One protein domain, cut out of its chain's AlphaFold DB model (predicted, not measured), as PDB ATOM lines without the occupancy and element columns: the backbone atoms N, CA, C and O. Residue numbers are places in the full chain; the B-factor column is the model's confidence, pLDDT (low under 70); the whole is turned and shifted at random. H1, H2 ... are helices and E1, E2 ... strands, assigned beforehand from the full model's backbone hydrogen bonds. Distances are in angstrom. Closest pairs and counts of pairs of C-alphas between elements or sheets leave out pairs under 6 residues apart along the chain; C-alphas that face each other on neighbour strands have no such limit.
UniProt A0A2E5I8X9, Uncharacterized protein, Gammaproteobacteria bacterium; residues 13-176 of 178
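What this domain is: This is residues 13 to 176 of the 178 residues of an uncharacterized protein of Gammaproteobacteria bacterium (UniProt A0A2E5I8X9). A small three-stranded sheet, E1 E2 E3, is covered on one face by the short helix H2 and by residues 38 to 53 of the very long helix H1, whose residues 13 to 32 stick out as a free arm and make the length. Long loops fill out the rest of the body. The printed part has 164 residues, in the order H1 H2 E1 E2 E3; the sheet is antiparallel, and the class is mixed, helices and strands. The whole is loose, with a radius of gyration of the C-alphas of 19.0 A and spans of 72 by 33 by 31 A.

Where its parts are: E1 is residues 141 to 146, E2 residues 149 to 158, 23.0 A long, and E3 residues 169 to 175, ending at C-alpha 175 (1.706, -33.681, -13.300). H2 is residues 84 to 96, 18.1 A. H1, residues 13 to 60, is 69.4 A long and begins at C-alpha 13 (-8.764, -18.273, 46.657), with a kink of 30 degrees near residue 25.

How they stand to each other: The strands form a meander, each the antiparallel neighbour of the one before, in two hairpins. N 144 and O 154 are 3.0 A apart, and N 155 and O 172 2.8 A, within hydrogen-bond range. E2 bends by 66 degrees at residue 152. H1 and H2 are on the same face, in two layers of helices and sheet, at heights over the sheet of 13.7 A and 9.5 A. With residues 48 to 56 alone H1 touches H2, closest at the C-alphas of Ile 52 and Ala 91, 6.7 A, at a steep tilt of 46 degrees. Every O i to N i+4 pair is within hydrogen-bond range in H2, and 41 of 44 in H1.

The domain as a whole: Without residues 13 to 32 the body spans 43 by 33 by 25 A. The printed part has no cut. The links H1 to H2 and H2 to E1 are long. Mean pLDDT of the printed part is 85.8; residues 99 to 102, 110 to 122 and 129 to 130 are under 70.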
ATOM      1  N   VAL A  13      -8.110 -17.166  47.372       94.94
ATOM      2  CA  VAL A  13      -8.764 -18.273  46.657       94.94
ATOM      3  C   VAL A  13      -8.761 -18.037  45.145       94.94
ATOM      4  O   VAL A  13      -8.462 -18.958  44.386       94.94
ATOM      5  N   VAL A  14      -9.025 -16.809  44.691       95.38
ATOM      6  CA  VAL A  14      -8.994 -16.474  43.258       95.38
ATOM      7  C   VAL A  14      -7.596 -16.682  42.673       95.38
ATOM      8  O   VAL A  14      -7.462 -17.311  41.624       95.38
ATOM      9  N   VAL A  15      -6.549 -16.222  43.365       95.38
ATOM     10  CA  VAL A  15      -5.159 -16.416  42.919       95.38
ATOM     11  C   VAL A  15      -4.799 -17.904  42.865       95.38
ATOM     12  O   VAL A  15      -4.179 -18.343  41.897       95.38
ATOM     13  N   ALA A  16      -5.233 -18.697  43.851       96.19
ATOM     14  CA  ALA A  16      -5.002 -20.140  43.865       96.19
ATOM     15  C   ALA A  16      -5.663 -20.848  42.666       96.19
ATOM     16  O   ALA A  16      -5.025 -21.673  42.011       96.19
ATOM     17  N   ILE A  17      -6.907 -20.494  42.329       96.56
ATOM     18  CA  ILE A  17      -7.620 -21.067  41.176       96.56
ATOM     19  C   ILE A  17      -6.945 -20.662  39.857       96.56
ATOM     20  O   ILE A  17      -6.712 -21.521  39.005       96.56
ATOM     21  N   ILE A  18      -6.576 -19.384  39.694       96.06
ATOM     22  CA  ILE A  18      -5.863 -18.902  38.497       96.06
ATOM     23  C   ILE A  18      -4.525 -19.636  38.332       96.06
ATOM     24  O   ILE A  18      -4.183 -20.018  37.215       96.06
ATOM     25  N   GLY A  19      -3.800 -19.892  39.426       96.38
ATOM     26  CA  GLY A  19      -2.539 -20.637  39.398       96.38
ATOM     27  C   GLY A  19      -2.686 -22.053  38.831       96.38
ATOM     28  O   GLY A  19      -1.900 -22.458  37.974       96.38
ATOM     29  N   ILE A  20      -3.724 -22.788  39.248       95.44
ATOM     30  CA  ILE A  20      -4.000 -24.144  38.742       95.44
ATOM     31  C   ILE A  20      -4.386 -24.103  37.255       95.44
ATOM     32  O   ILE A  20      -3.851 -24.875  36.456       95.44
ATOM     33  N   LEU A  21      -5.282 -23.186  36.868       95.50
ATOM     34  CA  LEU A  21      -5.729 -23.047  35.478       95.50
ATOM     35  C   LEU A  21      -4.585 -22.646  34.540       95.50
ATOM     36  O   LEU A  21      -4.501 -23.166  33.428       95.50
ATOM     37  N   ALA A  22      -3.685 -21.770  34.989       94.00
ATOM     38  CA  ALA A  22      -2.516 -21.369  34.217       94.00
ATOM     39  C   ALA A  22      -1.580 -22.559  33.951       94.00
ATOM     40  O   ALA A  22      -1.132 -22.740  32.820       94.00
ATOM     41  N   GLY A  23      -1.333 -23.409  34.956       93.56
ATOM     42  CA  GLY A  23      -0.464 -24.581  34.810       93.56
ATOM     43  C   GLY A  23      -0.963 -25.577  33.756       93.56
ATOM     44  O   GLY A  23      -0.213 -25.961  32.860       93.56
ATOM     45  N   VAL A  24      -2.242 -25.962  33.825       93.31
ATOM     46  CA  VAL A  24      -2.841 -26.907  32.861       93.31
ATOM     47  C   VAL A  24      -3.029 -26.258  31.485       93.31
ATOM     48  O   VAL A  24      -2.787 -26.893  30.456       93.31
ATOM     49  N   GLY A  25      -3.422 -24.982  31.457       92.38
ATOM     50  CA  GLY A  25      -3.692 -24.243  30.227       92.38
ATOM     51  C   GLY A  25      -2.469 -24.107  29.320       92.38
ATOM     52  O   GLY A  25      -2.600 -24.261  28.107       92.38
ATOM     53  N   VAL A  26      -1.275 -23.885  29.883       91.75
ATOM     54  CA  VAL A  26      -0.044 -23.711  29.090       91.75
ATOM     55  C   VAL A  26       0.328 -24.982  28.324       91.75
ATOM     56  O   VAL A  26       0.613 -24.903  27.129       91.75
ATOM     57  N   VAL A  27       0.291 -26.155  28.965       89.62
ATOM     58  CA  VAL A  27       0.661 -27.427  28.313       89.62
ATOM     59  C   VAL A  27      -0.335 -27.786  27.210       89.62
ATOM     60  O   VAL A  27       0.068 -28.142  26.103       89.62
ATOM     61  N   ALA A  28      -1.635 -27.633  27.478       91.56
ATOM     62  CA  ALA A  28      -2.668 -27.865  26.472       91.56
ATOM     63  C   ALA A  28      -2.499 -26.920  25.270       91.56
ATOM     64  O   ALA A  28      -2.539 -27.357  24.120       91.56
ATOM     65  N   PHE A  29      -2.242 -25.633  25.526       93.00
ATOM     66  CA  PHE A  29      -2.042 -24.634  24.479       93.00
ATOM     67  C   PHE A  29      -0.824 -24.935  23.598       93.00
ATOM     68  O   PHE A  29      -0.909 -24.801  22.379       93.00
ATOM     69  N   GLN A  30       0.289 -25.400  24.176       89.75
ATOM     70  CA  GLN A  30       1.469 -25.807  23.404       89.75
ATOM     71  C   GLN A  30       1.158 -26.944  22.417       89.75
ATOM     72  O   GLN A  30       1.607 -26.884  21.272       89.75
ATOM     73  N   GLY A  31       0.354 -27.933  22.828       91.06
ATOM     74  CA  GLY A  31      -0.118 -29.006  21.945       91.06
ATOM     75  C   GLY A  31      -0.955 -28.476  20.777       91.06
ATOM     76  O   GLY A  31      -0.641 -28.745  19.620       91.06
ATOM     77  N   PHE A  32      -1.945 -27.621  21.058       92.38
ATOM     78  CA  PHE A  32      -2.767 -27.005  20.007       92.38
ATOM     79  C   PHE A  32      -1.950 -26.167  19.023       92.38
ATOM     80  O   PHE A  32      -2.189 -26.221  17.816       92.38
ATOM     81  N   VAL A  33      -0.975 -25.393  19.511       93.75
ATOM     82  CA  VAL A  33      -0.084 -24.606  18.648       93.75
ATOM     83  C   VAL A  33       0.747 -25.528  17.758       93.75
ATOM     84  O   VAL A  33       0.892 -25.239  16.572       93.75
ATOM     85  N   LYS A  34       1.261 -26.645  18.288       93.06
ATOM     86  CA  LYS A  34       2.012 -27.638  17.509       93.06
ATOM     87  C   LYS A  34       1.173 -28.195  16.350       93.06
ATOM     88  O   LYS A  34       1.609 -28.124  15.200       93.06
ATOM     89  N   ASP A  35      -0.040 -28.661  16.632       94.25
ATOM     90  CA  ASP A  35      -0.942 -29.232  15.621       94.25
ATOM     91  C   ASP A  35      -1.401 -28.184  14.594       94.25
ATOM     92  O   ASP A  35      -1.521 -28.461  13.394       94.25
ATOM     93  N   SER A  36      -1.600 -26.945  15.051       95.88
ATOM     94  CA  SER A  36      -1.939 -25.812  14.187       95.88
ATOM     95  C   SER A  36      -0.813 -25.512  13.201       95.88
ATOM     96  O   SER A  36      -1.076 -25.346  12.011       95.88
ATOM     97  N   LYS A  37       0.449 -25.505  13.655       94.81
ATOM     98  CA  LYS A  37       1.612 -25.306  12.776       94.81
ATOM     99  C   LYS A  37       1.709 -26.401  11.714       94.81
ATOM    100  O   LYS A  37       1.884 -26.080  10.541       94.81
ATOM    101  N   ALA A  38       1.513 -27.662  12.097       95.88
ATOM    102  CA  ALA A  38       1.540 -28.786  11.161       95.88
ATOM    103  C   ALA A  38       0.448 -28.654  10.090       95.88
ATOM    104  O   ALA A  38       0.687 -28.884   8.904       95.88
ATOM    105  N   THR A  39      -0.750 -28.241  10.503       96.31
ATOM    106  CA  THR A  39      -1.892 -28.024   9.607       96.31
ATOM    107  C   THR A  39      -1.640 -26.873   8.635       96.31
ATOM    108  O   THR A  39      -1.854 -27.033   7.434       96.31
ATOM    109  N   VAL A  40      -1.131 -25.738   9.125       94.62
ATOM    110  CA  VAL A  40      -0.784 -24.582   8.286       94.62
ATOM    111  C   VAL A  40       0.313 -24.947   7.290       94.62
ATOM    112  O   VAL A  40       0.175 -24.650   6.109       94.62
ATOM    113  N   ALA A  41       1.356 -25.661   7.716       93.50
ATOM    114  CA  ALA A  41       2.443 -26.053   6.825       93.50
ATOM    115  C   ALA A  41       1.943 -26.955   5.682       93.50
ATOM    116  O   ALA A  41       2.262 -26.725   4.515       93.50
ATOM    117  N   LYS A  42       1.073 -27.928   5.989       95.00
ATOM    118  CA  LYS A  42       0.393 -28.748   4.971       95.00
ATOM    119  C   LYS A  42      -0.458 -27.896   4.030       95.00
ATOM    120  O   LYS A  42      -0.391 -28.084   2.817       95.00
ATOM    121  N   SER A  43      -1.242 -26.967   4.579       95.12
ATOM    122  CA  SER A  43      -2.102 -26.069   3.802       95.12
ATOM    123  C   SER A  43      -1.295 -25.205   2.835       95.12
ATOM    124  O   SER A  43      -1.654 -25.124   1.665       95.12
ATOM    125  N   ASN A  44      -0.170 -24.643   3.285       93.00
ATOM    126  CA  ASN A  44       0.728 -23.856   2.443       93.00
ATOM    127  C   ASN A  44       1.209 -24.680   1.243       93.00
ATOM    128  O   ASN A  44       1.144 -24.222   0.108       93.00
ATOM    129  N   CYS A  45       1.633 -25.929   1.453       92.62
ATOM    130  CA  CYS A  45       2.089 -26.774   0.347       92.62
ATOM    131  C   CYS A  45       0.951 -27.150  -0.612       92.62
ATOM    132  O   CYS A  45       1.151 -27.212  -1.825       92.62
ATOM    133  N   LEU A  46      -0.260 -27.377  -0.098       93.44
ATOM    134  CA  LEU A  46      -1.434 -27.613  -0.940       93.44
ATOM    135  C   LEU A  46      -1.784 -26.385  -1.789       93.44
ATOM    136  O   LEU A  46      -2.127 -26.536  -2.961       93.44
ATOM    137  N   GLU A  47      -1.660 -25.186  -1.225       93.19
ATOM    138  CA  GLU A  47      -1.828 -23.933  -1.955       93.19
ATOM    139  C   GLU A  47      -0.782 -23.787  -3.060       93.19
ATOM    140  O   GLU A  47      -1.146 -23.507  -4.198       93.19
ATOM    141  N   VAL A  48       0.486 -24.095  -2.773       92.38
ATOM    142  CA  VAL A  48       1.567 -24.122  -3.772       92.38
ATOM    143  C   VAL A  48       1.254 -25.104  -4.902       92.38
ATOM    144  O   VAL A  48       1.395 -24.761  -6.073       92.38
ATOM    145  N   SER A  49       0.780 -26.311  -4.578       93.12
ATOM    146  CA  SER A  49       0.369 -27.293  -5.588       93.12
ATOM    147  C   SER A  49      -0.741 -26.753  -6.479       93.12
ATOM    148  O   SER A  49      -0.659 -26.862  -7.699       93.12
ATOM    149  N   LYS A  50      -1.777 -26.171  -5.870       92.88
ATOM    150  CA  LYS A  50      -2.912 -25.608  -6.598       92.88
ATOM    151  C   LYS A  50      -2.471 -24.437  -7.470       92.88
ATOM    152  O   LYS A  50      -2.868 -24.366  -8.626       92.88
ATOM    153  N   PHE A  51      -1.622 -23.562  -6.941       92.31
ATOM    154  CA  PHE A  51      -1.043 -22.444  -7.673       92.31
ATOM    155  C   PHE A  51      -0.294 -22.931  -8.914       92.31
ATOM    156  O   PHE A  51      -0.593 -22.480 -10.018       92.31
ATOM    157  N   ILE A  52       0.599 -23.913  -8.760       92.31
ATOM    158  CA  ILE A  52       1.342 -24.509  -9.875       92.31
ATOM    159  C   ILE A  52       0.394 -25.058 -10.942       92.31
ATOM    160  O   ILE A  52       0.557 -24.747 -12.121       92.31
ATOM    161  N   GLU A  53      -0.610 -25.839 -10.545       91.69
ATOM    162  CA  GLU A  53      -1.606 -26.398 -11.465       91.69
ATOM    163  C   GLU A  53      -2.363 -25.283 -12.213       91.69
ATOM    164  O   GLU A  53      -2.506 -25.341 -13.432       91.69
ATOM    165  N   THR A  54      -2.790 -24.226 -11.515       91.81
ATOM    166  CA  THR A  54      -3.534 -23.114 -12.129       91.81
ATOM    167  C   THR A  54      -2.684 -22.251 -13.057       91.81
ATOM    168  O   THR A  54      -3.140 -21.886 -14.138       91.81
ATOM    169  N   GLU A  55      -1.448 -21.935 -12.676       90.94
ATOM    170  CA  GLU A  55      -0.561 -21.096 -13.480       90.94
ATOM    171  C   GLU A  55      -0.057 -21.850 -14.706       90.94
ATOM    172  O   GLU A  55      -0.051 -21.311 -15.808       90.94
ATOM    173  N   THR A  56       0.298 -23.127 -14.558       91.12
ATOM    174  CA  THR A  56       0.692 -23.943 -15.713       91.12
ATOM    175  C   THR A  56      -0.474 -24.192 -16.667       91.12
ATOM    176  O   THR A  56      -0.253 -24.291 -17.873       91.12
ATOM    177  N   PHE A  57      -1.716 -24.218 -16.172       90.75
ATOM    178  CA  PHE A  57      -2.897 -24.290 -17.029       90.75
ATOM    179  C   PHE A  57      -3.068 -23.042 -17.904       90.75
ATOM    180  O   PHE A  57      -3.488 -23.164 -19.054       90.75
ATOM    181  N   LYS A  58      -2.674 -21.852 -17.431       92.06
ATOM    182  CA  LYS A  58      -2.702 -20.624 -18.249       92.06
ATOM    183  C   LYS A  58      -1.820 -20.729 -19.495       92.06
ATOM    184  O   LYS A  58      -2.196 -20.215 -20.544       92.06
ATOM    185  N   CYS A  59      -0.715 -21.470 -19.431       90.94
ATOM    186  CA  CYS A  59       0.082 -21.756 -20.622       90.94
ATOM    187  C   CYS A  59      -0.700 -22.547 -21.686       90.94
ATOM    188  O   CYS A  59      -0.487 -22.361 -22.879       90.94
ATOM    189  N   THR A  60      -1.626 -23.418 -21.277       88.50
ATOM    190  CA  THR A  60      -2.528 -24.138 -22.194       88.50
ATOM    191  C   THR A  60      -3.648 -23.238 -22.723       88.50
ATOM    192  O   THR A  60      -4.203 -23.506 -23.785       88.50
ATOM    193  N   LEU A  61      -3.954 -22.138 -22.026       91.81
ATOM    194  CA  LEU A  61      -4.894 -21.108 -22.480       91.81
ATOM    195  C   LEU A  61      -4.277 -20.108 -23.476       91.81
ATOM    196  O   LEU A  61      -5.000 -19.255 -23.986       91.81
ATOM    197  N   GLY A  62      -2.980 -20.222 -23.786       90.00
ATOM    198  CA  GLY A  62      -2.296 -19.394 -24.785       90.00
ATOM    199  C   GLY A  62      -1.428 -18.268 -24.220       90.00
ATOM    200  O   GLY A  62      -0.925 -17.458 -24.998       90.00
ATOM    201  N   GLU A  63      -1.220 -18.212 -22.901       91.44
ATOM    202  CA  GLU A  63      -0.241 -17.294 -22.309       91.44
ATOM    203  C   GLU A  63       1.191 -17.687 -22.692       91.44
ATOM    204  O   GLU A  63       1.527 -18.869 -22.778       91.44
ATOM    205  N   SER A  64       2.057 -16.692 -22.895       90.19
ATOM    206  CA  SER A  64       3.479 -16.917 -23.195       90.19
ATOM    207  C   SER A  64       4.344 -16.988 -21.937       90.19
ATOM    208  O   SER A  64       5.361 -17.683 -21.927       90.19
ATOM    209  N   LYS A  65       3.938 -16.298 -20.863       91.38
ATOM    210  CA  LYS A  65       4.620 -16.299 -19.565       91.38
ATOM    211  C   LYS A  65       3.622 -16.303 -18.410       91.38
ATOM    212  O   LYS A  65       2.615 -15.605 -18.458       91.38
ATOM    213  N   VAL A  66       3.935 -17.050 -17.356       91.50
ATOM    214  CA  VAL A  66       3.109 -17.204 -16.137       91.50
ATOM    215  C   VAL A  66       3.989 -17.131 -14.882       91.50
ATOM    216  O   VAL A  66       5.209 -17.029 -15.007       91.50
ATOM    217  N   MET A  67       3.419 -17.173 -13.671       89.81
ATOM    218  CA  MET A  67       4.189 -17.115 -12.408       89.81
ATOM    219  C   MET A  67       5.140 -15.904 -12.309       89.81
ATOM    220  O   MET A  67       6.260 -16.018 -11.811       89.81
ATOM    221  N   GLN A  68       4.728 -14.749 -12.829       88.62
ATOM    222  CA  GLN A  68       5.554 -13.540 -12.814       88.62
ATOM    223  C   GLN A  68       5.691 -12.992 -11.389       88.62
ATOM    224  O   GLN A  68       4.715 -12.944 -10.640       88.62
ATOM    225  N   THR A  69       6.895 -12.559 -11.027       84.12
ATOM    226  CA  THR A  69       7.176 -11.890  -9.752       84.12
ATOM    227  C   THR A  69       7.007 -10.378  -9.920       84.12
ATOM    228  O   THR A  69       7.295  -9.825 -10.984       84.12
ATOM    229  N   SER A  70       6.530  -9.685  -8.885       79.44
ATOM    230  CA  SER A  70       6.356  -8.224  -8.926       79.44
ATOM    231  C   SER A  70       7.675  -7.480  -8.732       79.44
ATOM    232  O   SER A  70       7.813  -6.349  -9.196       79.44
ATOM    233  N   SER A  71       8.653  -8.114  -8.085       75.56
ATOM    234  CA  SER A  71       9.955  -7.515  -7.784       75.56
ATOM    235  C   SER A  71      10.931  -7.509  -8.965       75.56
ATOM    236  O   SER A  71      11.877  -6.723  -8.962       75.56
ATOM    237  N   VAL A  72      10.731  -8.360  -9.981       73.62
ATOM    238  CA  VAL A  72      11.631  -8.456 -11.143       73.62
ATOM    239  C   VAL A  72      10.824  -8.433 -12.447       73.62
ATOM    240  O   VAL A  72      10.205  -9.441 -12.799       73.62
ATOM    241  N   PRO A  73      10.842  -7.321 -13.209       75.75
ATOM    242  CA  PRO A  73      10.190  -7.243 -14.516       75.75
ATOM    243  C   PRO A  73      10.737  -8.294 -15.492       75.75
ATOM    244  O   PRO A  73      11.949  -8.440 -15.642       75.75
ATOM    245  N   GLY A  74       9.847  -9.022 -16.172       74.81
ATOM    246  CA  GLY A  74      10.223 -10.081 -17.121       74.81
ATOM    247  C   GLY A  74      10.594 -11.424 -16.480       74.81
ATOM    248  O   GLY A  74      10.994 -12.342 -17.197       74.81
ATOM    249  N   SER A  75      10.444 -11.554 -15.158       82.94
ATOM    250  CA  SER A  75      10.505 -12.835 -14.452       82.94
ATOM    251  C   SER A  75       9.323 -13.748 -14.811       82.94
ATOM    252  O   SER A  75       8.397 -13.364 -15.528       82.94
ATOM    253  N   GLY A  76       9.356 -14.969 -14.285       86.56
ATOM    254  CA  GLY A  76       8.294 -15.953 -14.438       86.56
ATOM    255  C   GLY A  76       8.689 -17.138 -15.309       86.56
ATOM    256  O   GLY A  76       9.808 -17.247 -15.813       86.56
ATOM    257  N   LEU A  77       7.749 -18.060 -15.436       91.56
ATOM    258  CA  LEU A  77       7.858 -19.269 -16.229       91.56
ATOM    259  C   LEU A  77       7.548 -18.950 -17.691       91.56
ATOM    260  O   LEU A  77       6.481 -18.414 -17.986       91.56
ATOM    261  N   ASP A  78       8.450 -19.325 -18.596       91.62
ATOM    262  CA  ASP A  78       8.121 -19.384 -20.018       91.62
ATOM    263  C   ASP A  78       7.245 -20.605 -20.301       91.62
ATOM    264  O   ASP A  78       7.510 -21.706 -19.810       91.62
ATOM    265  N   CYS A  79       6.176 -20.403 -21.063       90.69
ATOM    266  CA  CYS A  79       5.243 -21.469 -21.386       90.69
ATOM    267  C   CYS A  79       5.778 -22.425 -22.463       90.69
ATOM    268  O   CYS A  79       5.264 -23.548 -22.557       90.69
ATOM    269  N   LEU A  80       6.801 -22.021 -23.226       88.44
ATOM    270  CA  LEU A  80       7.520 -22.869 -24.179       88.44
ATOM    271  C   LEU A  80       8.523 -23.782 -23.454       88.44
ATOM    272  O   LEU A  80       9.197 -23.354 -22.523       88.44
ATOM    273  N   ASP A  81       8.609 -25.048 -23.882       82.62
ATOM    274  CA  ASP A  81       9.580 -26.049 -23.399       82.62
ATOM    275  C   ASP A  81       9.684 -26.173 -21.864       82.62
ATOM    276  O   ASP A  81      10.754 -26.395 -21.289       82.62
ATOM    277  N   ARG A  82       8.546 -26.035 -21.172       89.56
ATOM    278  CA  ARG A  82       8.472 -26.150 -19.711       89.56
ATOM    279  C   ARG A  82       8.705 -27.587 -19.233       89.56
ATOM    280  O   ARG A  82       8.169 -28.537 -19.797       89.56
ATOM    281  N   THR A  83       9.454 -27.733 -18.143       91.00
ATOM    282  CA  THR A  83       9.680 -29.006 -17.443       91.00
ATOM    283  C   THR A  83       9.349 -28.855 -15.962       91.00
ATOM    284  O   THR A  83       9.225 -27.740 -15.454       91.00
ATOM    285  N   GLY A  84       9.249 -29.965 -15.235       90.44
ATOM    286  CA  GLY A  84       9.053 -29.982 -13.790       90.44
ATOM    287  C   GLY A  84      10.055 -29.081 -13.075       90.44
ATOM    288  O   GLY A  84       9.667 -28.322 -12.190       90.44
ATOM    289  N   ARG A  85      11.306 -29.064 -13.544       90.25
ATOM    290  CA  ARG A  85      12.368 -28.195 -13.037       90.25
ATOM    291  C   ARG A  85      12.112 -26.714 -13.294       90.25
ATOM    292  O   ARG A  85      12.289 -25.908 -12.382       90.25
ATOM    293  N   THR A  86      11.735 -26.314 -14.509       91.06
ATOM    294  CA  THR A  86      11.509 -24.884 -14.795       91.06
ATOM    295  C   THR A  86      10.289 -24.362 -14.043       91.06
ATOM    296  O   THR A  86      10.336 -23.264 -13.486       91.06
ATOM    297  N   VAL A  87       9.239 -25.179 -13.929       91.81
ATOM    298  CA  VAL A  87       8.042 -24.856 -13.146       91.81
ATOM    299  C   VAL A  87       8.352 -24.783 -11.649       91.81
ATOM    300  O   VAL A  87       7.929 -23.833 -10.991       91.81
ATOM    301  N   SER A  88       9.123 -25.728 -11.103       90.38
ATOM    302  CA  SER A  88       9.491 -25.716  -9.684       90.38
ATOM    303  C   SER A  88      10.322 -24.479  -9.327       90.38
ATOM    304  O   SER A  88      10.074 -23.859  -8.296       90.38
ATOM    305  N   VAL A  89      11.272 -24.084 -10.187       88.12
ATOM    306  CA  VAL A  89      12.078 -22.860 -10.013       88.12
ATOM    307  C   VAL A  89      11.193 -21.614 -10.044       88.12
ATOM    308  O   VAL A  89      11.299 -20.766  -9.159       88.12
ATOM    309  N   ALA A  90      10.306 -21.496 -11.035       89.81
ATOM    310  CA  ALA A  90       9.435 -20.333 -11.164       89.81
ATOM    311  C   ALA A  90       8.478 -20.192  -9.971       89.81
ATOM    312  O   ALA A  90       8.350 -19.102  -9.416       89.81
ATOM    313  N   ALA A  91       7.880 -21.297  -9.517       89.94
ATOM    314  CA  ALA A  91       7.019 -21.305  -8.339       89.94
ATOM    315  C   ALA A  91       7.779 -20.896  -7.067       89.94
ATOM    316  O   ALA A  91       7.272 -20.102  -6.278       89.94
ATOM    317  N   ARG A  92       9.014 -21.378  -6.873       86.94
ATOM    318  CA  ARG A  92       9.857 -20.944  -5.747       86.94
ATOM    319  C   ARG A  92      10.127 -19.449  -5.781       86.94
ATOM    320  O   ARG A  92       9.941 -18.789  -4.768       86.94
ATOM    321  N   ASN A  93      10.522 -18.925  -6.940       85.12
ATOM    322  CA  ASN A  93      10.805 -17.502  -7.093       85.12
ATOM    323  C   ASN A  93       9.563 -16.653  -6.789       85.12
ATOM    324  O   ASN A  93       9.679 -15.656  -6.082       85.12
ATOM    325  N   TYR A  94       8.388 -17.096  -7.247       87.69
ATOM    326  CA  TYR A  94       7.104 -16.472  -6.934       87.69
ATOM    327  C   TYR A  94       6.850 -16.397  -5.423       87.69
ATOM    328  O   TYR A  94       6.696 -15.312  -4.878       87.69
ATOM    329  N   PHE A  95       6.904 -17.522  -4.708       86.19
ATOM    330  CA  PHE A  95       6.649 -17.535  -3.259       86.19
ATOM    331  C   PHE A  95       7.791 -16.965  -2.403       86.19
ATOM    332  O   PHE A  95       7.605 -16.736  -1.208       86.19
ATOM    333  N   SER A  96       8.967 -16.747  -2.994       78.50
ATOM    334  CA  SER A  96      10.085 -16.044  -2.359       78.50
ATOM    335  C   SER A  96      10.026 -14.523  -2.542       78.50
ATOM    336  O   SER A  96      10.795 -13.795  -1.919       78.50
ATOM    337  N   ASP A  97       9.126 -14.029  -3.395       77.31
ATOM    338  CA  ASP A  97       8.918 -12.602  -3.593       77.31
ATOM    339  C   ASP A  97       7.884 -12.071  -2.586       77.31
ATOM    340  O   ASP A  97       6.671 -12.269  -2.732       77.31
ATOM    341  N   ASN A  98       8.383 -11.338  -1.586       70.56
ATOM    342  CA  ASN A  98       7.597 -10.662  -0.547       70.56
ATOM    343  C   ASN A  98       6.457  -9.783  -1.090       70.56
ATOM    344  O   ASN A  98       5.483  -9.553  -0.373       70.56
ATOM    345  N   ALA A  99       6.562  -9.280  -2.325       66.00
ATOM    346  CA  ALA A  99       5.545  -8.426  -2.930       66.00
ATOM    347  C   ALA A  99       4.348  -9.201  -3.511       66.00
ATOM    348  O   ALA A  99       3.304  -8.593  -3.742       66.00
ATOM    349  N   THR A 100       4.476 -10.512  -3.759       66.00
ATOM    350  CA  THR A 100       3.452 -11.293  -4.486       66.00
ATOM    351  C   THR A 100       2.653 -12.250  -3.615       66.00
ATOM    352  O   THR A 100       1.429 -12.244  -3.713       66.00
ATOM    353  N   SER A 101       3.292 -13.043  -2.748       62.72
ATOM    354  CA  SER A 101       2.597 -13.853  -1.735       62.72
ATOM    355  C   SER A 101       3.601 -14.518  -0.785       62.72
ATOM    356  O   SER A 101       4.128 -15.590  -1.099       62.72
ATOM    357  N   PRO A 102       3.902 -13.929   0.388       68.25
ATOM    358  CA  PRO A 102       4.762 -14.588   1.354       68.25
ATOM    359  C   PRO A 102       3.947 -15.657   2.089       68.25
ATOM    360  O   PRO A 102       3.420 -15.426   3.176       68.25
ATOM    361  N   LEU A 103       3.858 -16.860   1.519       86.38
ATOM    362  CA  LEU A 103       3.560 -18.027   2.344       86.38
ATOM    363  C   LEU A 103       4.717 -18.182   3.326       86.38
ATOM    364  O   LEU A 103       5.864 -18.351   2.911       86.38
ATOM    365  N   LEU A 104       4.423 -18.096   4.621       87.25
ATOM    366  CA  LEU A 104       5.425 -18.205   5.675       87.25
ATOM    367  C   LEU A 104       5.414 -19.599   6.297       87.25
ATOM    368  O   LEU A 104       4.359 -20.208   6.478       87.25
ATOM    369  N   ASN A 105       6.591 -20.095   6.665       88.25
ATOM    370  CA  ASN A 105       6.733 -21.318   7.434       88.25
ATOM    371  C   ASN A 105       6.219 -21.075   8.872       88.25
ATOM    372  O   ASN A 105       6.789 -20.251   9.593       88.25
ATOM    373  N   PRO A 106       5.181 -21.794   9.340       90.56
ATOM    374  CA  PRO A 106       4.618 -21.606  10.682       90.56
ATOM    375  C   PRO A 106       5.560 -22.041  11.820       90.56
ATOM    376  O   PRO A 106       5.327 -21.711  12.988       90.56
ATOM    377  N   TYR A 107       6.637 -22.764  11.508       88.75
ATOM    378  CA  TYR A 107       7.712 -23.083  12.449       88.75
ATOM    379  C   TYR A 107       8.757 -21.966  12.560       88.75
ATOM    380  O   TYR A 107       9.608 -22.020  13.446       88.75
ATOM    381  N   GLY A 108       8.640 -20.921  11.734       83.38
ATOM    382  CA  GLY A 108       9.627 -19.860  11.610       83.38
ATOM    383  C   GLY A 108      10.850 -20.310  10.804       83.38
ATOM    384  O   GLY A 108      10.806 -21.348  10.139       83.38
ATOM    385  N   PRO A 109      11.947 -19.539  10.850       76.19
ATOM    386  CA  PRO A 109      13.207 -19.937  10.242       76.19
ATOM    387  C   PRO A 109      13.794 -21.121  11.020       76.19
ATOM    388  O   PRO A 109      14.454 -20.953  12.045       76.19
ATOM    389  N   VAL A 110      13.529 -22.334  10.543       65.25
ATOM    390  CA  VAL A 110      14.208 -23.543  11.015       65.25
ATOM    391  C   VAL A 110      15.478 -23.744  10.190       65.25
ATOM    392  O   VAL A 110      15.450 -23.622   8.962       65.25
ATOM    393  N   GLY A 111      16.593 -23.963  10.896       58.59
ATOM    394  CA  GLY A 111      17.905 -24.187  10.306       58.59
ATOM    395  C   GLY A 111      18.891 -23.008  10.353       58.59
ATOM    396  O   GLY A 111      18.670 -21.954   9.762       58.59
ATOM    397  N   TYR A 112      20.025 -23.196  11.036       42.94
ATOM    398  CA  TYR A 112      21.125 -22.223  11.125       42.94
ATOM    399  C   TYR A 112      22.081 -22.411   9.929       42.94
ATOM    400  O   TYR A 112      23.145 -23.006  10.057       42.94
ATOM    401  N   GLY A 113      21.672 -22.003   8.730       47.94
ATOM    402  CA  GLY A 113      22.420 -22.339   7.505       47.94
ATOM    403  C   GLY A 113      21.842 -21.692   6.261       47.94
ATOM    404  O   GLY A 113      21.603 -22.314   5.232       47.94
ATOM    405  N   PHE A 114      21.519 -20.423   6.396       49.12
ATOM    406  CA  PHE A 114      20.857 -19.662   5.370       49.12
ATOM    407  C   PHE A 114      21.884 -19.267   4.289       49.12
ATOM    408  O   PHE A 114      22.678 -18.355   4.490       49.12
ATOM    409  N   HIS A 115      21.900 -19.963   3.144       46.59
ATOM    410  CA  HIS A 115      22.707 -19.604   1.955       46.59
ATOM    411  C   HIS A 115      22.161 -18.381   1.201       46.59
ATOM    412  O   HIS A 115      22.299 -18.254  -0.013       46.59
ATOM    413  N   THR A 116      21.505 -17.481   1.909       49.72
ATOM    414  CA  THR A 116      21.024 -16.210   1.388       49.72
ATOM    415  C   THR A 116      21.281 -15.180   2.479       49.72
ATOM    416  O   THR A 116      21.366 -15.518   3.648       49.72
ATOM    417  N   ASN A 117      21.478 -13.914   2.143       49.47
ATOM    418  CA  ASN A 117      21.882 -12.907   3.139       49.47
ATOM    419  C   ASN A 117      20.664 -12.175   3.738       49.47
ATOM    420  O   ASN A 117      20.810 -11.211   4.480       49.47
ATOM    421  N   ASP A 118      19.457 -12.602   3.366       54.28
ATOM    422  CA  ASP A 118      18.181 -11.937   3.627       54.28
ATOM    423  C   ASP A 118      17.268 -12.712   4.599       54.28
ATOM    424  O   ASP A 118      16.517 -13.577   4.171       54.28
ATOM    425  N   ALA A 119      17.305 -12.429   5.904       55.44
ATOM    426  CA  ALA A 119      16.522 -13.151   6.924       55.44
ATOM    427  C   ALA A 119      15.004 -13.283   6.630       55.44
ATOM    428  O   ALA A 119      14.343 -14.145   7.214       55.44
ATOM    429  N   ASN A 120      14.448 -12.485   5.712       56.97
ATOM    430  CA  ASN A 120      13.066 -12.613   5.254       56.97
ATOM    431  C   ASN A 120      12.854 -13.870   4.392       56.97
ATOM    432  O   ASN A 120      11.867 -14.578   4.600       56.97
ATOM    433  N   LEU A 121      13.826 -14.242   3.542       59.53
ATOM    434  CA  LEU A 121      13.756 -15.489   2.765       59.53
ATOM    435  C   LEU A 121      13.779 -16.729   3.668       59.53
ATOM    436  O   LEU A 121      13.319 -17.804   3.277       59.53
ATOM    437  N   ALA A 122      14.310 -16.579   4.890       60.66
ATOM    438  CA  ALA A 122      14.415 -17.660   5.859       60.66
ATOM    439  C   ALA A 122      13.035 -18.150   6.313       60.66
ATOM    440  O   ALA A 122      12.876 -19.306   6.695       60.66
ATOM    441  N   SER A 123      12.037 -17.275   6.218       70.12
ATOM    442  CA  SER A 123      10.689 -17.532   6.699       70.12
ATOM    443  C   SER A 123       9.738 -17.990   5.597       70.12
ATOM    444  O   SER A 123       8.623 -18.370   5.928       70.12
ATOM    445  N   HIS A 124      10.131 -17.999   4.316       81.25
ATOM    446  CA  HIS A 124       9.242 -18.468   3.250       81.25
ATOM    447  C   HIS A 124       9.009 -19.972   3.315       81.25
ATOM    448  O   HIS A 124       9.928 -20.755   3.554       81.25
ATOM    449  N   ALA A 125       7.766 -20.366   3.056       86.38
ATOM    450  CA  ALA A 125       7.310 -21.741   3.109       86.38
ATOM    451  C   ALA A 125       7.875 -22.593   1.966       86.38
ATOM    452  O   ALA A 125       7.963 -23.799   2.134       86.38
ATOM    453  N   VAL A 126       8.263 -22.014   0.825       87.81
ATOM    454  CA  VAL A 126       8.706 -22.780  -0.353       87.81
ATOM    455  C   VAL A 126      10.219 -22.702  -0.515       87.81
ATOM    456  O   VAL A 126      10.794 -21.615  -0.485       87.81
ATOM    457  N   ARG A 127      10.877 -23.853  -0.690       79.31
ATOM    458  CA  ARG A 127      12.339 -23.954  -0.807       79.31
ATOM    459  C   ARG A 127      12.761 -24.935  -1.896       79.31
ATOM    460  O   ARG A 127      12.024 -25.850  -2.261       79.31
ATOM    461  N   ASP A 128      13.980 -24.739  -2.387       71.12
ATOM    462  CA  ASP A 128      14.741 -25.790  -3.059       71.12
ATOM    463  C   ASP A 128      15.238 -26.747  -1.981       71.12
ATOM    464  O   ASP A 128      15.940 -26.305  -1.070       71.12
ATOM    465  N   ASN A 129      14.843 -28.020  -2.022       64.25
ATOM    466  CA  ASN A 129      15.387 -28.979  -1.071       64.25
ATOM    467  C   ASN A 129      15.301 -30.439  -1.531       64.25
ATOM    468  O   ASN A 129      14.218 -30.934  -1.844       64.25
ATOM    469  N   SER A 130      16.438 -31.128  -1.465       62.28
ATOM    470  CA  SER A 130      16.579 -32.577  -1.625       62.28
ATOM    471  C   SER A 130      16.325 -33.351  -0.322       62.28
ATOM    472  O   SER A 130      15.820 -34.471  -0.375       62.28
ATOM    473  N   ASP A 131      16.576 -32.753   0.851       74.50
ATOM    474  CA  ASP A 131      16.779 -33.490   2.110       74.50
ATOM    475  C   ASP A 131      15.722 -33.196   3.193       74.50
ATOM    476  O   ASP A 131      15.999 -32.947   4.358       74.50
ATOM    477  N   TRP A 132      14.445 -33.290   2.819       82.12
ATOM    478  CA  TRP A 132      13.235 -33.169   3.664       82.12
ATOM    479  C   TRP A 132      13.118 -34.174   4.837       82.12
ATOM    480  O   TRP A 132      12.105 -34.185   5.537       82.12
ATOM    481  N   SER A 133      14.110 -35.044   5.044       87.00
ATOM    482  CA  SER A 133      14.178 -35.981   6.173       87.00
ATOM    483  C   SER A 133      14.887 -35.421   7.405       87.00
ATOM    484  O   SER A 133      14.875 -36.070   8.450       87.00
ATOM    485  N   GLU A 134      15.512 -34.252   7.305       87.38
ATOM    486  CA  GLU A 134      16.155 -33.598   8.443       87.38
ATOM    487  C   GLU A 134      15.214 -32.593   9.109       87.38
ATOM    488  O   GLU A 134      14.499 -31.852   8.433       87.38
ATOM    489  N   ASP A 135      15.259 -32.518  10.444       88.31
ATOM    490  CA  ASP A 135      14.462 -31.568  11.245       88.31
ATOM    491  C   ASP A 135      14.744 -30.104  10.867       88.31
ATOM    492  O   ASP A 135      13.910 -29.224  11.084       88.31
ATOM    493  N   TYR A 136      15.895 -29.857  10.232       83.12
ATOM    494  CA  TYR A 136      16.264 -28.589   9.609       83.12
ATOM    495  C   TYR A 136      15.206 -28.088   8.611       83.12
ATOM    496  O   TYR A 136      15.054 -26.880   8.441       83.12
ATOM    497  N   TYR A 137      14.449 -28.988   7.976       83.94
ATOM    498  CA  TYR A 137      13.487 -28.648   6.927       83.94
ATOM    499  C   TYR A 137      12.019 -28.686   7.364       83.94
ATOM    500  O   TYR A 137      11.116 -28.673   6.521       83.94
ATOM    501  N   LEU A 138      11.766 -28.717   8.672       89.88
ATOM    502  CA  LEU A 138      10.421 -28.751   9.233       89.88
ATOM    503  C   LEU A 138       9.543 -27.600   8.706       89.88
ATOM    504  O   LEU A 138       9.847 -26.420   8.859       89.88
ATOM    505  N   GLY A 139       8.410 -27.952   8.111       90.19
ATOM    506  CA  GLY A 139       7.391 -27.019   7.646       90.19
ATOM    507  C   GLY A 139       7.657 -26.352   6.297       90.19
ATOM    508  O   GLY A 139       6.802 -25.585   5.852       90.19
ATOM    509  N   TYR A 140       8.781 -26.637   5.628       89.12
ATOM    510  CA  TYR A 140       9.006 -26.159   4.264       89.12
ATOM    511  C   TYR A 140       8.412 -27.112   3.219       89.12
ATOM    512  O   TYR A 140       8.529 -28.335   3.300       89.12
ATOM    513  N   CYS A 141       7.828 -26.513   2.190       90.81
ATOM    514  CA  CYS A 141       7.390 -27.127   0.953       90.81
ATOM    515  C   CYS A 141       8.575 -27.212  -0.011       90.81
ATOM    516  O   CYS A 141       8.977 -26.216  -0.620       90.81
ATOM    517  N   ALA A 142       9.135 -28.406  -0.146       89.31
ATOM    518  CA  ALA A 142      10.173 -28.704  -1.115       89.31
ATOM    519  C   ALA A 142       9.538 -29.010  -2.475       89.31
ATOM    520  O   ALA A 142       8.637 -29.846  -2.563       89.31
ATOM    521  N   LEU A 143      10.014 -28.339  -3.523       89.06
ATOM    522  CA  LEU A 143       9.607 -28.584  -4.907       89.06
ATOM    523  C   LEU A 143      10.801 -29.078  -5.721       89.06
ATOM    524  O   LEU A 143      11.803 -28.370  -5.831       89.06
ATOM    525  N   GLU A 144      10.664 -30.238  -6.349       88.06
ATOM    526  CA  GLU A 144      11.700 -30.844  -7.188       88.06
ATOM    527  C   GLU A 144      11.080 -31.472  -8.441       88.06
ATOM    528  O   GLU A 144       9.936 -31.921  -8.412       88.06
ATOM    529  N   GLU A 145      11.823 -31.526  -9.545       89.69
ATOM    530  CA  GLU A 145      11.433 -32.344 -10.696       89.69
ATOM    531  C   GLU A 145      11.444 -33.831 -10.316       89.69
ATOM    532  O   GLU A 145      12.316 -34.297  -9.583       89.69
ATOM    533  N   ASP A 146      10.472 -34.598 -10.805       89.50
ATOM    534  CA  ASP A 146      10.485 -36.040 -10.608       89.50
ATOM    535  C   ASP A 146      11.577 -36.682 -11.480       89.50
ATOM    536  O   ASP A 146      11.520 -36.555 -12.707       89.50
ATOM    537  N   PRO A 147      12.521 -37.457 -10.913       86.75
ATOM    538  CA  PRO A 147      13.519 -38.170 -11.711       86.75
ATOM    539  C   PRO A 147      12.905 -39.164 -12.710       86.75
ATOM    540  O   PRO A 147      13.563 -39.546 -13.673       86.75
ATOM    541  N   ALA A 148      11.658 -39.598 -12.498       88.00
ATOM    542  CA  ALA A 148      10.960 -40.491 -13.418       88.00
ATOM    543  C   ALA A 148      10.345 -39.766 -14.629       88.00
ATOM    544  O   ALA A 148      10.053 -40.412 -15.635       88.00
ATOM    545  N   SER A 149      10.092 -38.458 -14.541       89.81
ATOM    546  CA  SER A 149       9.428 -37.701 -15.602       89.81
ATOM    547  C   SER A 149       9.652 -36.202 -15.448       89.81
ATOM    548  O   SER A 149       9.203 -35.597 -14.476       89.81
ATOM    549  N   SER A 150      10.187 -35.572 -16.494       88.94
ATOM    550  CA  SER A 150      10.283 -34.111 -16.599       88.94
ATOM    551  C   SER A 150       8.922 -33.411 -16.692       88.94
ATOM    552  O   SER A 150       8.869 -32.187 -16.738       88.94
ATOM    553  N   LYS A 151       7.804 -34.152 -16.723       89.25
ATOM    554  CA  LYS A 151       6.445 -33.595 -16.620       89.25
ATOM    555  C   LYS A 151       5.908 -33.563 -15.193       89.25
ATOM    556  O   LYS A 151       4.868 -32.958 -14.950       89.25
ATOM    557  N   ASN A 152       6.584 -34.226 -14.263       91.88
ATOM    558  CA  ASN A 152       6.125 -34.368 -12.895       91.88
ATOM    559  C   ASN A 152       6.973 -33.504 -11.961       91.88
ATOM    560  O   ASN A 152       8.192 -33.406 -12.098       91.88
ATOM    561  N   ILE A 153       6.310 -32.903 -10.983       92.00
ATOM    562  CA  ILE A 153       6.928 -32.181  -9.878       92.00
ATOM    563  C   ILE A 153       6.571 -32.922  -8.603       92.00
ATOM    564  O   ILE A 153       5.405 -33.237  -8.361       92.00
ATOM    565  N   ARG A 154       7.560 -33.167  -7.758       91.88
ATOM    566  CA  ARG A 154       7.361 -33.676  -6.411       91.88
ATOM    567  C   ARG A 154       7.305 -32.511  -5.446       91.88
ATOM    568  O   ARG A 154       8.249 -31.734  -5.326       91.88
ATOM    569  N   LEU A 155       6.184 -32.425  -4.754       92.44
ATOM    570  CA  LEU A 155       5.981 -31.558  -3.614       92.44
ATOM    571  C   LEU A 155       6.145 -32.404  -2.354       92.44
ATOM    572  O   LEU A 155       5.359 -33.324  -2.125       92.44
ATOM    573  N   ARG A 156       7.148 -32.096  -1.537       92.50
ATOM    574  CA  ARG A 156       7.428 -32.814  -0.288       92.50
ATOM    575  C   ARG A 156       7.417 -31.864   0.899       92.50
ATOM    576  O   ARG A 156       7.823 -30.713   0.780       92.50
ATOM    577  N   ILE A 157       6.975 -32.356   2.047       92.94
ATOM    578  CA  ILE A 157       6.989 -31.612   3.309       92.94
ATOM    579  C   ILE A 157       7.236 -32.561   4.477       92.94
ATOM    580  O   ILE A 157       6.659 -33.647   4.534       92.94
ATOM    581  N   CYS A 158       8.041 -32.117   5.436       94.06
ATOM    582  CA  CYS A 158       8.012 -32.622   6.801       94.06
ATOM    583  C   CYS A 158       7.153 -31.684   7.656       94.06
ATOM    584  O   CYS A 158       7.399 -30.482   7.672       94.06
ATOM    585  N   PHE A 159       6.134 -32.198   8.338       94.19
ATOM    586  CA  PHE A 159       5.182 -31.382   9.100       94.19
ATOM    587  C   PHE A 159       5.253 -31.613  10.611       94.19
ATOM    588  O   PHE A 159       4.547 -30.936  11.347       94.19
ATOM    589  N   ASP A 160       6.049 -32.570  11.084       94.12
ATOM    590  CA  ASP A 160       6.289 -32.781  12.512       94.12
ATOM    591  C   ASP A 160       7.690 -33.365  12.742       94.12
ATOM    592  O   ASP A 160       8.300 -33.902  11.820       94.12
ATOM    593  N   THR A 161       8.224 -33.261  13.957       92.00
ATOM    594  CA  THR A 161       9.517 -33.855  14.308       92.00
ATOM    595  C   THR A 161       9.348 -35.213  15.000       92.00
ATOM    596  O   THR A 161       8.394 -35.418  15.755       92.00
ATOM    597  N   PRO A 162      10.275 -36.161  14.774       94.00
ATOM    598  CA  PRO A 162      11.427 -36.042  13.885       94.00
ATOM    599  C   PRO A 162      11.033 -36.225  12.412       94.00
ATOM    600  O   PRO A 162      10.247 -37.109  12.069       94.00
ATOM    601  N   CYS A 163      11.634 -35.434  11.531       92.38
ATOM    602  CA  CYS A 163      11.504 -35.553  10.087       92.38
ATOM    603  C   CYS A 163      12.137 -36.836   9.560       92.38
ATOM    604  O   CYS A 163      11.845 -37.224   8.440       92.38
ATOM    605  N   SER A 164      12.955 -37.549  10.335       93.38
ATOM    606  CA  SER A 164      13.463 -38.864   9.936       93.38
ATOM    607  C   SER A 164      12.352 -39.923   9.867       93.38
ATOM    608  O   SER A 164      12.433 -40.840   9.039       93.38
ATOM    609  N   ASP A 165      11.267 -39.754  10.631       95.44
ATOM    610  CA  ASP A 165      10.073 -40.595  10.552       95.44
ATOM    611  C   ASP A 165       9.248 -40.253   9.302       95.44
ATOM    612  O   ASP A 165       8.890 -39.104   9.057       95.44
ATOM    613  N   ARG A 166       8.911 -41.274   8.509       93.19
ATOM    614  CA  ARG A 166       8.065 -41.143   7.314       93.19
ATOM    615  C   ARG A 166       6.638 -40.714   7.647       93.19
ATOM    616  O   ARG A 166       6.020 -40.064   6.811       93.19
ATOM    617  N   ASN A 167       6.126 -41.046   8.832       95.19
ATOM    618  CA  ASN A 167       4.774 -40.667   9.257       95.19
ATOM    619  C   ASN A 167       4.617 -39.152   9.410       95.19
ATOM    620  O   ASN A 167       3.519 -38.626   9.245       95.19
ATOM    621  N   ASN A 168       5.722 -38.452   9.666       95.00
ATOM    622  CA  ASN A 168       5.761 -37.004   9.817       95.00
ATOM    623  C   ASN A 168       5.973 -36.270   8.492       95.00
ATOM    624  O   ASN A 168       6.180 -35.053   8.473       95.00
ATOM    625  N   ARG A 169       5.936 -36.994   7.371       93.69
ATOM    626  CA  ARG A 169       6.174 -36.427   6.053       93.69
ATOM    627  C   ARG A 169       5.060 -36.753   5.073       93.69
ATOM    628  O   ARG A 169       4.365 -37.758   5.197       93.69
ATOM    629  N   LEU A 170       4.894 -35.884   4.086       93.50
ATOM    630  CA  LEU A 170       3.949 -36.055   2.987       93.50
ATOM    631  C   LEU A 170       4.642 -35.745   1.663       93.50
ATOM    632  O   LEU A 170       5.460 -34.829   1.581       93.50
ATOM    633  N   GLU A 171       4.280 -36.499   0.630       91.88
ATOM    634  CA  GLU A 171       4.707 -36.289  -0.753       91.88
ATOM    635  C   GLU A 171       3.467 -36.269  -1.652       91.88
ATOM    636  O   GLU A 171       2.563 -37.095  -1.503       91.88
ATOM    637  N   LYS A 172       3.422 -35.318  -2.585       92.44
ATOM    638  CA  LYS A 172       2.422 -35.228  -3.648       92.44
ATOM    639  C   LYS A 172       3.142 -35.054  -4.979       92.44
ATOM    640  O   LYS A 172       4.051 -34.236  -5.089       92.44
ATOM    641  N   ILE A 173       2.706 -35.791  -5.994       91.94
ATOM    642  CA  ILE A 173       3.174 -35.610  -7.367       91.94
ATOM    643  C   ILE A 173       2.170 -34.723  -8.102       91.94
ATOM    644  O   ILE A 173       0.965 -34.974  -8.066       91.94
ATOM    645  N   ILE A 174       2.675 -33.680  -8.748       91.56
ATOM    646  CA  ILE A 174       1.923 -32.767  -9.602       91.56
ATOM    647  C   ILE A 174       2.363 -33.045 -11.032       91.56
ATOM    648  O   ILE A 174       3.531 -32.860 -11.367       91.56
ATOM    649  N   THR A 175       1.437 -33.484 -11.875       90.75
ATOM    650  CA  THR A 175       1.706 -33.681 -13.300       90.75
ATOM    651  C   THR A 175       1.309 -32.429 -14.059       90.75
ATOM    652  O   THR A 175       0.165 -31.981 -13.992       90.75
ATOM    653  N   ILE A 176       2.260 -31.866 -14.787       85.38
ATOM    654  CA  ILE A 176       2.025 -30.709 -15.630       85.38
ATOM    655  C   ILE A 176       1.525 -31.204 -16.990       85.38
ATOM    656  O   ILE A 176       2.160 -32.034 -17.645       85.38
TER     657      ILE A 176